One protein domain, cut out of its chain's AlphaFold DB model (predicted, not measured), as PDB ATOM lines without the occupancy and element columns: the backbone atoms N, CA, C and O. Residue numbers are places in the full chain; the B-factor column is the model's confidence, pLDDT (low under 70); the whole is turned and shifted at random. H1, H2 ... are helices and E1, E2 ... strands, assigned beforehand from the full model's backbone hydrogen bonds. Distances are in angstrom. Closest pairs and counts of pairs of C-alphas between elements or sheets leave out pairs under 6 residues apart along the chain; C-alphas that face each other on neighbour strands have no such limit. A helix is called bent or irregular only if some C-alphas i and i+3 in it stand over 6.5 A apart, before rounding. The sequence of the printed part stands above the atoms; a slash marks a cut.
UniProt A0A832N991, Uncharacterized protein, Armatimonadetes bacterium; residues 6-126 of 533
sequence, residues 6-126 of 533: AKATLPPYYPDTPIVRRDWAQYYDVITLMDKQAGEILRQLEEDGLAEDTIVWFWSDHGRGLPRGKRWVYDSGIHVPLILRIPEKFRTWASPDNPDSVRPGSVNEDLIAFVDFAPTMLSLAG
ATOM      1  N   ALA A   6     465.455 440.216 317.167       96.38
ATOM      2  CA  ALA A   6     465.165 441.584 316.745       96.38
ATOM      3  C   ALA A   6     463.660 441.907 316.766       96.38
ATOM      4  O   ALA A   6     463.286 443.069 316.892       96.38
ATOM      5  N   LYS A   7     462.792 440.887 316.706       95.62
ATOM      6  CA  LYS A   7     461.328 441.028 316.750       95.62
ATOM      7  C   LYS A   7     460.738 440.873 318.155       95.62
ATOM      8  O   LYS A   7     459.525 440.980 318.318       95.62
ATOM      9  N   ALA A   8     461.564 440.615 319.172       93.50
ATOM     10  CA  ALA A   8     461.098 440.519 320.552       93.50
ATOM     11  C   ALA A   8     460.486 441.853 321.017       93.50
ATOM     12  O   ALA A   8     461.115 442.909 320.900       93.50
ATOM     13  N   THR A   9     459.269 441.792 321.567       93.12
ATOM     14  CA  THR A   9     458.587 442.942 322.176       93.12
ATOM     15  C   THR A   9     458.831 442.909 323.677       93.12
ATOM     16  O   THR A   9     458.263 442.080 324.388       93.12
ATOM     17  N   LEU A  10     459.719 443.782 324.146       94.50
ATOM     18  CA  LEU A  10     460.119 443.845 325.546       94.50
ATOM     19  C   LEU A  10     459.245 444.852 326.309       94.50
ATOM     20  O   LEU A  10     459.054 445.968 325.824       94.50
ATOM     21  N   PRO A  11     458.757 444.506 327.511       94.88
ATOM     22  CA  PRO A  11     458.236 445.493 328.446       94.88
ATOM     23  C   PRO A  11     459.251 446.618 328.723       94.88
ATOM     24  O   PRO A  11     460.452 446.344 328.800       94.88
ATOM     25  N   PRO A  12     458.793 447.862 328.955       94.81
ATOM     26  CA  PRO A  12     459.664 449.040 329.055       94.81
ATOM     27  C   PRO A  12     460.605 449.016 330.271       94.81
ATOM     28  O   PRO A  12     461.607 449.726 330.303       94.81
ATOM     29  N   TYR A  13     460.297 448.188 331.271       94.62
ATOM     30  CA  TYR A  13     461.113 447.995 332.470       94.62
ATOM     31  C   TYR A  13     462.269 446.997 332.280       94.62
ATOM     32  O   TYR A  13     463.044 446.794 333.215       94.62
ATOM     33  N   TYR A  14     462.421 446.383 331.101       96.62
ATOM     34  CA  TYR A  14     463.625 445.626 330.752       96.62
ATOM     35  C   TYR A  14     464.549 446.436 329.838       96.62
ATOM     36  O   TYR A  14     464.072 447.214 329.008       96.62
ATOM     37  N   PRO A  15     465.875 446.261 329.959       97.06
ATOM     38  CA  PRO A  15     466.819 446.908 329.066       97.06
ATOM     39  C   PRO A  15     466.805 446.252 327.684       97.06
ATOM     40  O   PRO A  15     466.812 445.029 327.547       97.06
ATOM     41  N   ASP A  16     466.799 447.089 326.652       97.25
ATOM     42  CA  ASP A  16     466.815 446.657 325.261       97.25
ATOM     43  C   ASP A  16     468.249 446.335 324.815       97.25
ATOM     44  O   ASP A  16     468.948 447.158 324.221       97.25
ATOM     45  N   THR A  17     468.718 445.135 325.162       97.81
ATOM     46  CA  THR A  17     470.052 444.651 324.786       97.81
ATOM     47  C   THR A  17     469.976 443.331 324.020       97.81
ATOM     48  O   THR A  17     468.998 442.587 324.149       97.81
ATOM     49  N   PRO A  18     471.021 442.969 323.246       98.06
ATOM     50  CA  PRO A  18     471.066 441.680 322.557       98.06
ATOM     51  C   PRO A  18     470.897 440.470 323.489       98.06
ATOM     52  O   PRO A  18     470.354 439.452 323.061       98.06
ATOM     53  N   ILE A  19     471.339 440.575 324.751       97.50
ATOM     54  CA  ILE A  19     471.198 439.516 325.761       97.50
ATOM     55  C   ILE A  19     469.721 439.331 326.120       97.50
ATOM     56  O   ILE A  19     469.199 438.225 325.987       97.50
ATOM     57  N   VAL A  20     469.033 440.415 326.490       97.31
ATOM     58  CA  VAL A  20     467.613 440.369 326.880       97.31
ATOM     59  C   VAL A  20     466.726 439.964 325.705       97.31
ATOM     60  O   VAL A  20     465.838 439.128 325.857       97.31
ATOM     61  N   ARG A  21     466.987 440.489 324.503       97.62
ATOM     62  CA  ARG A  21     466.257 440.104 323.284       97.62
ATOM     63  C   ARG A  21     466.392 438.618 322.968       97.62
ATOM     64  O   ARG A  21     465.413 437.988 322.576       97.62
ATOM     65  N   ARG A  22     467.592 438.051 323.132       96.94
ATOM     66  CA  ARG A  22     467.838 436.621 322.902       96.94
ATOM     67  C   ARG A  22     467.119 435.757 323.933       96.94
ATOM     68  O   ARG A  22     466.480 434.786 323.545       96.94
ATOM     69  N   ASP A  23     467.195 436.135 325.206       95.62
ATOM     70  CA  ASP A  23     466.469 435.472 326.298       95.62
ATOM     71  C   ASP A  23     464.945 435.499 326.041       95.62
ATOM     72  O   ASP A  23     464.237 434.502 326.189       95.62
ATOM     73  N   TRP A  24     464.425 436.620 325.533       95.44
ATOM     74  CA  TRP A  24     463.018 436.745 325.147       95.44
ATOM     75  C   TRP A  24     462.627 435.895 323.931       95.44
ATOM     76  O   TRP A  24     461.576 435.259 323.940       95.44
ATOM     77  N   ALA A  25     463.465 435.838 322.895       96.44
ATOM     78  CA  ALA A  25     463.214 434.981 321.736       96.44
ATOM     79  C   ALA A  25     463.231 433.494 322.105       96.44
ATOM     80  O   ALA A  25     462.355 432.748 321.675       96.44
ATOM     81  N   GLN A  26     464.164 433.074 322.965       95.38
ATOM     82  CA  GLN A  26     464.201 431.704 323.476       95.38
ATOM     83  C   GLN A  26     462.914 431.353 324.236       95.38
ATOM     84  O   GLN A  26     462.402 430.243 324.104       95.38
ATOM     85  N   TYR A  27     462.356 432.294 325.000       94.50
ATOM     86  CA  TYR A  27     461.061 432.096 325.648       94.50
ATOM     87  C   TYR A  27     459.938 431.821 324.628       94.50
ATOM     88  O   TYR A  27     459.148 430.898 324.828       94.50
ATOM     89  N   TYR A  28     459.902 432.541 323.501       95.50
ATOM     90  CA  TYR A  28     458.957 432.262 322.410       95.50
ATOM     91  C   TYR A  28     459.214 430.919 321.709       95.50
ATOM     92  O   TYR A  28     458.258 430.221 321.364       95.50
ATOM     93  N   ASP A  29     460.478 430.505 321.559       96.75
ATOM     94  CA  ASP A  29     460.829 429.185 321.014       96.75
ATOM     95  C   ASP A  29     460.218 428.059 321.852       96.75
ATOM     96  O   ASP A  29     459.633 427.118 321.310       96.75
ATOM     97  N   VAL A  30     460.315 428.170 323.181       95.88
ATOM     98  CA  VAL A  30     459.770 427.172 324.110       95.88
ATOM     99  C   VAL A  30     458.240 427.203 324.130       95.88
ATOM    100  O   VAL A  30     457.628 426.140 324.172       95.88
ATOM    101  N   ILE A  31     457.609 428.379 324.022       95.81
ATOM    102  CA  ILE A  31     456.148 428.474 323.854       95.81
ATOM    103  C   ILE A  31     455.702 427.753 322.581       95.81
ATOM    104  O   ILE A  31     454.746 426.990 322.622       95.81
ATOM    105  N   THR A  32     456.416 427.930 321.469       97.06
ATOM    106  CA  THR A  32     456.074 427.266 320.198       97.06
ATOM    107  C   THR A  32     456.273 425.757 320.253       97.06
ATOM    108  O   THR A  32     455.530 425.005 319.627       97.06
ATOM    109  N   LEU A  33     457.272 425.282 321.002       97.38
ATOM    110  CA  LEU A  33     457.412 423.853 321.267       97.38
ATOM    111  C   LEU A  33     456.226 423.322 322.085       97.38
ATOM    112  O   LEU A  33     455.644 422.308 321.714       97.38
ATOM    113  N   MET A  34     455.859 424.022 323.160       97.25
ATOM    114  CA  MET A  34     454.742 423.648 324.029       97.25
ATOM    115  C   MET A  34     453.396 423.673 323.287       97.25
ATOM    116  O   MET A  34     452.599 422.758 323.466       97.25
ATOM    117  N   ASP A  35     453.172 424.638 322.392       97.94
ATOM    118  CA  ASP A  35     451.976 424.708 321.542       97.94
ATOM    119  C   ASP A  35     451.828 423.461 320.652       97.94
ATOM    120  O   ASP A  35     450.762 422.845 320.598       97.94
ATOM    121  N   LYS A  36     452.928 422.994 320.043       97.94
ATOM    122  CA  LYS A  36     452.930 421.745 319.260       97.94
ATOM    123  C   LYS A  36     452.596 420.529 320.115       97.94
ATOM    124  O   LYS A  36     451.800 419.698 319.688       97.94
ATOM    125  N   GLN A  37     453.160 420.452 321.318       97.75
ATOM    126  CA  GLN A  37     452.876 419.370 322.262       97.75
ATOM    127  C   GLN A  37     451.410 419.384 322.715       97.75
ATOM    128  O   GLN A  37     450.774 418.335 322.789       97.75
ATOM    129  N   ALA A  38     450.839 420.566 322.963       97.62
ATOM    130  CA  ALA A  38     449.415 420.704 323.253       97.62
ATOM    131  C   ALA A  38     448.561 420.223 322.068       97.62
ATOM    132  O   ALA A  38     447.618 419.458 322.261       97.62
ATOM    133  N   GLY A  39     448.930 420.591 320.837       98.12
ATOM    134  CA  GLY A  39     448.269 420.116 319.621       98.12
ATOM    135  C   GLY A  39     448.354 418.597 319.416       98.12
ATOM    136  O   GLY A  39     447.395 417.992 318.942       98.12
ATOM    137  N   GLU A  40     449.468 417.960 319.783       98.38
ATOM    138  CA  GLU A  40     449.615 416.497 319.770       98.38
ATOM    139  C   GLU A  40     448.664 415.824 320.770       98.38
ATOM    140  O   GLU A  40     447.962 414.884 320.405       98.38
ATOM    141  N   ILE A  41     448.568 416.347 321.997       98.12
ATOM    142  CA  ILE A  41     447.657 415.825 323.030       98.12
ATOM    143  C   ILE A  41     446.191 415.976 322.605       98.12
ATOM    144  O   ILE A  41     445.402 415.046 322.760       98.12
ATOM    145  N   LEU A  42     445.817 417.137 322.056       98.19
ATOM    146  CA  LEU A  42     444.454 417.382 321.579       98.19
ATOM    147  C   LEU A  42     444.080 416.455 320.419       98.19
ATOM    148  O   LEU A  42     442.964 415.947 320.383       98.19
ATOM    149  N   ARG A  43     445.019 416.190 319.507       98.56
ATOM    150  CA  ARG A  43     444.808 415.249 318.405       98.56
ATOM    151  C   ARG A  43     444.645 413.820 318.905       98.56
ATOM    152  O   ARG A  43     443.729 413.144 318.459       98.56
ATOM    153  N   GLN A  44     445.465 413.385 319.863       98.38
ATOM    154  CA  GLN A  44     445.308 412.062 320.473       98.38
ATOM    155  C   GLN A  44     443.925 411.916 321.125       98.38
ATOM    156  O   GLN A  44     443.267 410.898 320.954       98.38
ATOM    157  N   LEU A  45     443.443 412.956 321.814       98.25
ATOM    158  CA  LEU A  45     442.107 412.969 322.414       98.25
ATOM    159  C   LEU A  45     440.982 412.810 321.368       98.25
ATOM    160  O   LEU A  45     439.961 412.175 321.647       98.25
ATOM    161  N   GLU A  46     441.150 413.394 320.179       97.94
ATOM    162  CA  GLU A  46     440.238 413.225 319.039       97.94
ATOM    163  C   GLU A  46     440.337 411.823 318.423       97.94
ATOM    164  O   GLU A  46     439.306 411.190 318.198       97.94
ATOM    165  N   GLU A  47     441.553 411.319 318.195       98.56
ATOM    166  CA  GLU A  47     441.823 409.978 317.654       98.56
ATOM    167  C   GLU A  47     441.282 408.865 318.567       98.56
ATOM    168  O   GLU A  47     440.750 407.869 318.077       98.56
ATOM    169  N   ASP A  48     441.322 409.074 319.886       98.44
ATOM    170  CA  ASP A  48     440.750 408.170 320.890       98.44
ATOM    171  C   ASP A  48     439.209 408.243 320.956       98.44
ATOM    172  O   ASP A  48     438.574 407.478 321.686       98.44
ATOM    173  N   GLY A  49     438.577 409.170 320.224       98.12
ATOM    174  CA  GLY A  49     437.128 409.381 320.237       98.12
ATOM    175  C   GLY A  49     436.596 410.011 321.530       98.12
ATOM    176  O   GLY A  49     435.394 409.961 321.785       98.12
ATOM    177  N   LEU A  50     437.466 410.610 322.350       98.19
ATOM    178  CA  LEU A  50     437.133 411.154 323.675       98.19
ATOM    179  C   LEU A  50     436.900 412.672 323.672       98.19
ATOM    180  O   LEU A  50     436.482 413.237 324.688       98.19
ATOM    181  N   ALA A  51     437.157 413.351 322.552       97.06
ATOM    182  CA  ALA A  51     437.092 414.808 322.466       97.06
ATOM    183  C   ALA A  51     435.715 415.378 322.840       97.06
ATOM    184  O   ALA A  51     435.644 416.371 323.562       97.06
ATOM    185  N   GLU A  52     434.615 414.755 322.414       97.12
ATOM    186  CA  GLU A  52     433.272 415.244 322.755       97.12
ATOM    187  C   GLU A  52     432.847 414.893 324.188       97.12
ATOM    188  O   GLU A  52     431.878 415.456 324.687       97.12
ATOM    189  N   ASP A  53     433.573 414.010 324.875       96.75
ATOM    190  CA  ASP A  53     433.372 413.610 326.276       96.75
ATOM    191  C   ASP A  53     434.295 414.342 327.261       96.75
ATOM    192  O   ASP A  53     434.225 414.111 328.466       96.75
ATOM    193  N   THR A  54     435.120 415.271 326.770       97.31
ATOM    194  CA  THR A  54     436.177 415.895 327.569       97.31
ATOM    195  C   THR A  54     436.102 417.418 327.524       97.31
ATOM    196  O   THR A  54     436.208 418.038 326.465       97.31
ATOM    197  N   ILE A  55     435.988 418.045 328.698       97.38
ATOM    198  CA  ILE A  55     436.252 419.480 328.859       97.38
ATOM    199  C   ILE A  55     437.764 419.666 329.008       97.38
ATOM    200  O   ILE A  55     438.357 419.148 329.952       97.38
ATOM    201  N   VAL A  56     438.385 420.430 328.109       97.56
ATOM    202  CA  VAL A  56     439.830 420.707 328.168       97.56
ATOM    203  C   VAL A  56     440.073 422.048 328.845       97.56
ATOM    204  O   VAL A  56     439.439 423.040 328.492       97.56
ATOM    205  N   TRP A  57     441.014 422.073 329.786       96.94
ATOM    206  CA  TRP A  57     441.504 423.274 330.458       96.94
ATOM    207  C   TRP A  57     442.974 423.485 330.100       96.94
ATOM    208  O   TRP A  57     443.785 422.576 330.257       96.94
ATOM    209  N   PHE A  58     443.323 424.690 329.666       97.12
ATOM    210  CA  PHE A  58     444.696 425.100 329.395       97.12
ATOM    211  C   PHE A  58     444.994 426.390 330.156       97.12
ATOM    212  O   PHE A  58     444.286 427.385 329.994       97.12
ATOM    213  N   TRP A  59     446.022 426.381 331.002       96.06
ATOM    214  CA  TRP A  59     446.426 427.544 331.790       96.06
ATOM    215  C   TRP A  59     447.913 427.485 332.158       96.06
ATOM    216  O   TRP A  59     448.584 426.484 331.911       96.06
ATOM    217  N   SER A  60     448.426 428.555 332.766       95.56
ATOM    218  CA  SER A  60     449.769 428.606 333.362       95.56
ATOM    219  C   SER A  60     449.677 428.859 334.867       95.56
ATOM    220  O   SER A  60     448.720 429.482 335.308       95.56
ATOM    221  N   ASP A  61     450.633 428.377 335.663       94.69
ATOM    222  CA  ASP A  61     450.660 428.523 337.126       94.69
ATOM    223  C   ASP A  61     451.156 429.902 337.602       94.69
ATOM    224  O   ASP A  61     450.937 430.291 338.747       94.69
ATOM    225  N   HIS A  62     451.825 430.654 336.735       94.81
ATOM    226  CA  HIS A  62     452.216 432.041 336.967       94.81
ATOM    227  C   HIS A  62     452.645 432.688 335.645       94.81
ATOM    228  O   HIS A  62     452.770 432.032 334.615       94.81
ATOM    229  N   GLY A  63     452.910 433.990 335.665       92.25
ATOM    230  CA  GLY A  63     453.449 434.707 334.514       92.25
ATOM    231  C   GLY A  63     454.856 434.250 334.102       92.25
ATOM    232  O   GLY A  63     455.408 433.269 334.610       92.25
ATOM    233  N   ARG A  64     455.459 434.992 333.167       86.62
ATOM    234  CA  ARG A  64     456.802 434.739 332.607       86.62
ATOM    235  C   ARG A  64     457.862 434.508 333.693       86.62
ATOM    236  O   ARG A  64     457.687 434.910 334.832       86.62
ATOM    237  N   GLY A  65     459.007 433.922 333.338       83.75
ATOM    238  CA  GLY A  65     460.192 433.873 334.204       83.75
ATOM    239  C   GLY A  65     460.630 435.227 334.805       83.75
ATOM    240  O   GLY A  65     460.082 436.292 334.526       83.75
ATOM    241  N   LEU A  66     461.627 435.165 335.684       84.19
ATOM    242  CA  LEU A  66     462.169 436.319 336.408       84.19
ATOM    243  C   LEU A  66     462.998 437.256 335.500       84.19
ATOM    244  O   LEU A  66     463.490 436.799 334.467       84.19
ATOM    245  N   PRO A  67     463.214 438.529 335.896       90.62
ATOM    246  CA  PRO A  67     462.653 439.229 337.068       90.62
ATOM    247  C   PRO A  67     461.260 439.834 336.794       90.62
ATOM    248  O   PRO A  67     460.837 439.892 335.650       90.62
ATOM    249  N   ARG A  68     460.518 440.276 337.824       91.62
ATOM    250  CA  ARG A  68     459.177 440.926 337.755       91.62
ATOM    251  C   ARG A  68     457.983 440.080 337.245       91.62
ATOM    252  O   ARG A  68     456.839 440.488 337.420       91.62
ATOM    253  N   GLY A  69     458.205 438.900 336.664       92.56
ATOM    254  CA  GLY A  69     457.148 437.929 336.335       92.56
ATOM    255  C   GLY A  69     456.847 436.966 337.490       92.56
ATOM    256  O   GLY A  69     456.261 437.331 338.505       92.56
ATOM    257  N   LYS A  70     457.286 435.716 337.357       93.25
ATOM    258  CA  LYS A  70     457.235 434.645 338.358       93.25
ATOM    259  C   LYS A  70     457.615 435.183 339.742       93.25
ATOM    260  O   LYS A  70     458.617 435.879 339.864       93.25
ATOM    261  N   ARG A  71     456.853 434.812 340.780       91.62
ATOM    262  CA  ARG A  71     456.986 435.275 342.186       91.62
ATOM    263  C   ARG A  71     456.539 436.717 342.469       91.62
ATOM    264  O   ARG A  71     456.692 437.156 343.607       91.62
ATOM    265  N   TRP A  72     455.987 437.441 341.498       94.12
ATOM    266  CA  TRP A  72     455.494 438.806 341.693       94.12
ATOM    267  C   TRP A  72     453.971 438.902 341.627       94.12
ATOM    268  O   TRP A  72     453.321 438.118 340.947       94.12
ATOM    269  N   VAL A  73     453.417 439.902 342.325       96.88
ATOM    270  CA  VAL A  73     451.969 440.197 342.376       96.88
ATOM    271  C   VAL A  73     451.502 441.181 341.286       96.88
ATOM    272  O   VAL A  73     450.319 441.517 341.198       96.88
ATOM    273  N   TYR A  74     452.427 441.646 340.448       96.88
ATOM    274  CA  TYR A  74     452.144 442.409 339.230       96.88
ATOM    275  C   TYR A  74     451.420 441.528 338.202       96.88
ATOM    276  O   TYR A  74     451.527 440.304 338.250       96.88
ATOM    277  N   ASP A  75     450.668 442.120 337.273       96.06
ATOM    278  CA  ASP A  75     449.928 441.396 336.230       96.06
ATOM    279  C   ASP A  75     450.895 440.597 335.342       96.06
ATOM    280  O   ASP A  75     450.563 439.489 334.932       96.06
ATOM    281  N   SER A  76     452.147 441.044 335.188       95.38
ATOM    282  CA  SER A  76     453.226 440.251 334.577       95.38
ATOM    283  C   SER A  76     453.512 438.911 335.272       95.38
ATOM    284  O   SER A  76     454.127 438.035 334.662       95.38
ATOM    285  N   GLY A  77     453.123 438.761 336.541       95.81
ATOM    286  CA  GLY A  77     453.279 437.555 337.355       95.81
ATOM    287  C   GLY A  77     451.982 436.789 337.626       95.81
ATOM    288  O   GLY A  77     452.056 435.577 337.829       95.81
ATOM    289  N   ILE A  78     450.813 437.445 337.605       96.25
ATOM    290  CA  ILE A  78     449.529 436.826 337.999       96.25
ATOM    291  C   ILE A  78     448.460 436.786 336.900       96.25
ATOM    292  O   ILE A  78     447.507 436.018 337.024       96.25
ATOM    293  N   HIS A  79     448.580 437.584 335.835       95.94
ATOM    294  CA  HIS A  79     447.627 437.565 334.725       95.94
ATOM    295  C   HIS A  79     448.072 436.522 333.693       95.94
ATOM    296  O   HIS A  79     448.889 436.786 332.812       95.94
ATOM    297  N   VAL A  80     447.566 435.304 333.860       96.19
ATOM    298  CA  VAL A  80     447.937 434.129 333.062       96.19
ATOM    299  C   VAL A  80     446.854 433.763 332.045       96.19
ATOM    300  O   VAL A  80     445.687 434.104 332.252       96.19
ATOM    301  N   PRO A  81     447.193 433.032 330.965       96.38
ATOM    302  CA  PRO A  81     446.178 432.475 330.081       96.38
ATOM    303  C   PRO A  81     445.299 431.464 330.828       96.38
ATOM    304  O   PRO A  81     445.791 430.670 331.628       96.38
ATOM    305  N   LEU A  82     444.006 431.471 330.508       97.50
ATOM    306  CA  LEU A  82     443.044 430.431 330.859       97.50
ATOM    307  C   LEU A  82     442.127 430.218 329.650       97.50
ATOM    308  O   LEU A  82     441.337 431.092 329.302       97.50
ATOM    309  N   ILE A  83     442.247 429.062 329.006       97.69
ATOM    310  CA  ILE A  83     441.449 428.666 327.844       97.69
ATOM    311  C   ILE A  83     440.704 427.388 328.209       97.69
ATOM    312  O   ILE A  83     441.300 426.433 328.707       97.69
ATOM    313  N   LEU A  84     439.396 427.368 327.956       97.19
ATOM    314  CA  LEU A  84     438.568 426.186 328.147       97.19
ATOM    315  C   LEU A  84     437.901 425.792 326.831       97.19
ATOM    316  O   LEU A  84     437.263 426.622 326.183       97.19
ATOM    317  N   ARG A  85     437.993 424.510 326.470       97.12
ATOM    318  CA  ARG A  85     437.177 423.900 325.413       97.12
ATOM    319  C   ARG A  85     436.042 423.137 326.076       97.12
ATOM    320  O   ARG A  85     436.284 422.129 326.736       97.12
ATOM    321  N   ILE A  86     434.813 423.600 325.867       97.69
ATOM    322  CA  ILE A  86     433.601 422.928 326.343       97.69
ATOM    323  C   ILE A  86     432.877 422.319 325.127       97.69
ATOM    324  O   ILE A  86     432.370 423.079 324.291       97.69
ATOM    325  N   PRO A  87     432.834 420.975 325.003       97.31
ATOM    326  CA  PRO A  87     432.061 420.290 323.969       97.31
ATOM    327  C   PRO A  87     430.602 420.737 323.949       97.31
ATOM    328  O   PRO A  87     430.037 421.083 324.989       97.31
ATOM    329  N   GLU A  88     429.973 420.705 322.773       96.75
ATOM    330  CA  GLU A  88     428.608 421.211 322.581       96.75
ATOM    331  C   GLU A  88     427.616 420.609 323.578       96.75
ATOM    332  O   GLU A  88     426.867 421.340 324.228       96.75
ATOM    333  N   LYS A  89     427.705 419.294 323.793       96.44
ATOM    334  CA  LYS A  89     426.821 418.561 324.705       96.44
ATOM    335  C   LYS A  89     426.921 418.995 326.171       96.44
ATOM    336  O   LYS A  89     425.987 418.772 326.932       96.44
ATOM    337  N   PHE A  90     428.029 419.622 326.575       97.50
ATOM    338  CA  PHE A  90     428.231 420.102 327.941       97.50
ATOM    339  C   PHE A  90     427.952 421.596 328.109       97.50
ATOM    340  O   PHE A  90     427.982 422.067 329.241       97.50
ATOM    341  N   ARG A  91     427.655 422.366 327.050       97.06
ATOM    342  CA  ARG A  91     427.501 423.832 327.167       97.06
ATOM    343  C   ARG A  91     426.372 424.232 328.112       97.06
ATOM    344  O   ARG A  91     426.592 425.058 328.993       97.06
ATOM    345  N   THR A  92     425.207 423.594 327.998       97.00
ATOM    346  CA  THR A  92     424.071 423.829 328.907       97.00
ATOM    347  C   THR A  92     424.383 423.417 330.343       97.00
ATOM    348  O   THR A  92     423.914 424.046 331.279       97.00
ATOM    349  N   TRP A  93     425.209 422.391 330.549       97.31
ATOM    350  CA  TRP A  93     425.634 421.994 331.894       97.31
ATOM    351  C   TRP A  93     426.666 422.965 332.487       97.31
ATOM    352  O   TRP A  93     426.580 423.353 333.651       97.31
ATOM    353  N   ALA A  94     427.643 423.374 331.679       97.06
ATOM    354  CA  ALA A  94     428.732 424.254 332.079       97.06
ATOM    355  C   ALA A  94     428.287 425.712 332.267       97.06
ATOM    356  O   ALA A  94     428.870 426.417 333.090       97.06
ATOM    357  N   SER A  95     427.273 426.171 331.535       96.06
ATOM    358  CA  SER A  95     426.676 427.500 331.692       96.06
ATOM    359  C   SER A  95     425.149 427.424 331.531       96.06
ATOM    360  O   SER A  95     424.627 427.761 330.467       96.06
ATOM    361  N   PRO A  96     424.420 426.977 332.572       93.06
ATOM    362  CA  PRO A  96     422.969 426.762 332.506       93.06
ATOM    363  C   PRO A  96     422.169 428.005 332.117       93.06
ATOM    364  O   PRO A  96     421.206 427.901 331.361       93.06
ATOM    365  N   ASP A  97     422.598 429.179 332.580       92.75
ATOM    366  CA  ASP A  97     421.888 430.440 332.339       92.75
ATOM    367  C   ASP A  97     422.177 431.039 330.955       92.75
ATOM    368  O   ASP A  97     421.399 431.843 330.447       92.75
ATOM    369  N   ASN A  98     423.324 430.698 330.356       94.88
ATOM    370  CA  ASN A  98     423.751 431.234 329.066       94.88
ATOM    371  C   ASN A  98     424.742 430.279 328.370       94.88
ATOM    372  O   ASN A  98     425.956 430.500 328.441       94.88
ATOM    373  N   PRO A  99     424.260 429.226 327.685       95.25
ATOM    374  CA  PRO A  99     425.126 428.252 327.012       95.25
ATOM    375  C   PRO A  99     426.008 428.869 325.913       95.25
ATOM    376  O   PRO A  99     427.103 428.372 325.641       95.25
ATOM    377  N   ASP A 100     425.572 429.979 325.309       95.50
ATOM    378  CA  ASP A 100     426.343 430.701 324.292       95.50
ATOM    379  C   ASP A 100     427.579 431.403 324.864       95.50
ATOM    380  O   ASP A 100     428.521 431.685 324.121       95.50
ATOM    381  N   SER A 101     427.637 431.641 326.181       94.88
ATOM    382  CA  SER A 101     428.802 432.260 326.824       94.88
ATOM    383  C   SER A 101     430.037 431.357 326.862       94.88
ATOM    384  O   SER A 101     431.090 431.809 327.303       94.88
ATOM    385  N   VAL A 102     429.906 430.084 326.473       96.44
ATOM    386  CA  VAL A 102     430.995 429.093 326.437       96.44
ATOM    387  C   VAL A 102     431.174 428.463 325.051       96.44
ATOM    388  O   VAL A 102     431.787 427.402 324.910       96.44
ATOM    389  N   ARG A 103     430.618 429.089 324.006       96.75
ATOM    390  CA  ARG A 103     430.833 428.657 322.618       96.75
ATOM    391  C   ARG A 103     432.274 428.957 322.168       96.75
ATOM    392  O   ARG A 103     432.878 429.906 322.665       96.75
ATOM    393  N   PRO A 104     432.826 428.227 321.184       96.94
ATOM    394  CA  PRO A 104     434.142 428.546 320.632       96.94
ATOM    395  C   PRO A 104     434.263 430.024 320.229       96.94
ATOM    396  O   PRO A 104     433.370 430.576 319.588       96.94
ATOM    397  N   GLY A 105     435.363 430.666 320.633       96.12
ATOM    398  CA  GLY A 105     435.621 432.088 320.379       96.12
ATOM    399  C   GLY A 105     434.956 433.073 321.353       96.12
ATOM    400  O   GLY A 105     435.147 434.276 321.199       96.12
ATOM    401  N   SER A 106     434.193 432.613 322.353       97.00
ATOM    402  CA  SER A 106     433.685 433.486 323.421       97.00
ATOM    403  C   SER A 106     434.806 433.984 324.339       97.00
ATOM    404  O   SER A 106     435.747 433.243 324.623       97.00
ATOM    405  N   VAL A 107     434.655 435.196 324.882       96.81
ATOM    406  CA  VAL A 107     435.555 435.775 325.891       96.81
ATOM    407  C   VAL A 107     434.782 436.005 327.187       96.81
ATOM    408  O   VAL A 107     433.694 436.579 327.164       96.81
ATOM    409  N   ASN A 108     435.350 435.564 328.311       95.00
ATOM    410  CA  ASN A 108     434.849 435.874 329.646       95.00
ATOM    411  C   ASN A 108     435.721 436.974 330.278       95.00
ATOM    412  O   ASN A 108     436.926 436.796 330.420       95.00
ATOM    413  N   GLU A 109     435.103 438.093 330.661       94.94
ATOM    414  CA  GLU A 109     435.765 439.250 331.286       94.94
ATOM    415  C   GLU A 109     435.620 439.290 332.821       94.94
ATOM    416  O   GLU A 109     435.872 440.320 333.463       94.94
ATOM    417  N   ASP A 110     435.137 438.208 333.426       95.94
ATOM    418  CA  ASP A 110     435.054 438.072 334.873       95.94
ATOM    419  C   ASP A 110     436.447 437.954 335.496       95.94
ATOM    420  O   ASP A 110     437.383 437.386 334.933       95.94
ATOM    421  N   LEU A 111     436.580 438.467 336.718       97.69
ATOM    422  CA  LEU A 111     437.791 438.276 337.502       97.69
ATOM    423  C   LEU A 111     437.807 436.854 338.081       97.69
ATOM    424  O   LEU A 111     437.005 436.527 338.960       97.69
ATOM    425  N   ILE A 112     438.741 436.033 337.611       97.19
ATOM    426  CA  ILE A 112     438.930 434.642 338.038       97.19
ATOM    427  C   ILE A 112     440.255 434.527 338.801       97.19
ATOM    428  O   ILE A 112     441.259 435.114 338.406       97.19
ATOM    429  N   ALA A 113     440.260 433.776 339.902       96.62
ATOM    430  CA  ALA A 113     441.464 433.433 340.659       96.62
ATOM    431  C   ALA A 113     441.675 431.914 340.682       96.62
ATOM    432  O   ALA A 113     440.726 431.147 340.601       96.62
ATOM    433  N   PHE A 114     442.907 431.446 340.881       96.06
ATOM    434  CA  PHE A 114     443.189 430.000 340.898       96.06
ATOM    435  C   PHE A 114     442.458 429.224 341.984       96.06
ATOM    436  O   PHE A 114     442.107 428.064 341.780       96.06
ATOM    437  N   VAL A 115     442.174 429.867 343.119       96.44
ATOM    438  CA  VAL A 115     441.358 429.261 344.180       96.44
ATOM    439  C   VAL A 115     439.977 428.827 343.673       96.44
ATOM    440  O   VAL A 115     439.360 427.961 344.281       96.44
ATOM    441  N   ASP A 116     439.521 429.368 342.540       97.94
ATOM    442  CA  ASP A 116     438.236 429.071 341.902       97.94
ATOM    443  C   ASP A 116     438.242 427.783 341.090       97.94
ATOM    444  O   ASP A 116     437.175 427.248 340.788       97.94
ATOM    445  N   PHE A 117     439.414 427.262 340.731       97.75
ATOM    446  CA  PHE A 117     439.508 426.126 339.816       97.75
ATOM    447  C   PHE A 117     438.959 424.863 340.474       97.75
ATOM    448  O   PHE A 117     438.102 424.196 339.902       97.75
ATOM    449  N   ALA A 118     439.370 424.576 341.713       97.38
ATOM    450  CA  ALA A 118     438.876 423.427 342.471       97.38
ATOM    451  C   ALA A 118     437.339 423.420 342.641       97.38
ATOM    452  O   ALA A 118     436.714 422.436 342.236       97.38
ATOM    453  N   PRO A 119     436.686 424.483 343.155       98.31
ATOM    454  CA  PRO A 119     435.230 424.501 343.248       98.31
ATOM    455  C   PRO A 119     434.547 424.499 341.873       98.31
ATOM    456  O   PRO A 119     433.477 423.909 341.743       98.31
ATOM    457  N   THR A 120     435.152 425.084 340.832       98.19
ATOM    458  CA  THR A 120     434.608 425.004 339.462       98.19
ATOM    459  C   THR A 120     434.635 423.574 338.925       98.19
ATOM    460  O   THR A 120     433.650 423.127 338.344       98.19
ATOM    461  N   MET A 121     435.714 422.822 339.158       97.69
ATOM    462  CA  MET A 121     435.794 421.409 338.770       97.69
ATOM    463  C   MET A 121     434.750 420.559 339.499       97.69
ATOM    464  O   MET A 121     434.083 419.745 338.865       97.69
ATOM    465  N   LEU A 122     434.547 420.778 340.802       98.19
ATOM    466  CA  LEU A 122     433.496 420.089 341.564       98.19
ATOM    467  C   LEU A 122     432.098 420.436 341.045       98.19
ATOM    468  O   LEU A 122     431.279 419.539 340.857       98.19
ATOM    469  N   SER A 123     431.854 421.718 340.755       98.12
ATOM    470  CA  SER A 123     430.617 422.188 340.129       98.12
ATOM    471  C   SER A 123     430.353 421.446 338.816       98.12
ATOM    472  O   SER A 123     429.301 420.826 338.668       98.12
ATOM    473  N   LEU A 124     431.330 421.417 337.902       97.62
ATOM    474  CA  LEU A 124     431.231 420.711 336.619       97.62
ATOM    475  C   LEU A 124     431.048 419.194 336.778       97.62
ATOM    476  O   LEU A 124     430.332 418.594 335.983       97.62
ATOM    477  N   ALA A 125     431.634 418.582 337.807       96.44
ATOM    478  CA  ALA A 125     431.451 417.164 338.117       96.44
ATOM    479  C   ALA A 125     430.105 416.847 338.806       96.44
ATOM    480  O   ALA A 125     429.830 415.684 339.094       96.44
ATOM    481  N   GLY A 126     429.276 417.854 339.110       96.69
ATOM    482  CA  GLY A 126     428.028 417.675 339.857       96.69
ATOM    483  C   GLY A 126     428.237 417.300 341.328       96.69
ATOM    484  O   GLY A 126     427.337 416.752 341.960       96.69
TER     485      GLY A 126
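AT A GLANCE: This is residues 6 to 126 of the 533 residues of an uncharacterized protein of Armatimonadetes bacterium (UniProt A0A832N991). One long helix, H1, runs along most of the domain's length, and after it the chain turns back to form a two-strand ribbon, E1 and E2, near the middle. H3 and H4 sit beyond one end of the ribbon, H2 lies toward its other end, and H5 is on the side of the ribbon away from H1, in a loose assembly. The 121 printed residues hold five named helices and two strands, in the order H1 E1 H2 E2 H3 H4 H5; the sheet is E1 - E2, antiparallel, and the class is mostly helix. The whole is loose, with a radius of gyration of the C-alphas of 17.8 A, and elongated, spanning 50 by 33 by 22 A.

IN THESE COORDINATES: Find C-alpha 18 at (471.066, 441.680, 322.557); from there H1, residues 18 to 47, runs 43.4 A. Next come E1, residues 56 to 59, H2, 75 to 78, E2, 82 to 85, H3, 88 to 94, and H4, 99 to 102. H5, residues 114 to 124, runs 15.7 A to C-alpha 124 at (431.231, 420.711, 336.619).

HOW THE PARTS SIT: Look at E1 and E2, antiparallel at 169 degrees: N 58 and O 83 are 2.8 A apart, within hydrogen-bond range. H1 touches no helix, and neither does H2. H3 touches H4, the closest C-alphas being those of Thr 92 and Pro 99, 4.9 A. H3 and H5 are close but not clearly touching, closest at the C-alphas of Ala 94 and Leu 124, 6.3 A. H3 is irregular, with C-alphas 89 and 92 7.3 A apart; H5 only just, with 115 and 118 6.6 A apart. Every O i to N i+4 pair is within hydrogen-bond range in H1, against 5 of 7 in H5 and 1 of 3 in H3, where 3 of 4 O i to N i+3 pairs are; H2 and H4 are too short for an i+4 pair.

THE WHOLE: The C-alphas farthest apart are those of Pro 18 and Gly 126, 52.2 A. Residues 29 to 37, which belong to H1, stand free. The links E1 to H2 and H4 to H5 are long. The printed part has no cut, and no printed residue is under 70 in pLDDT.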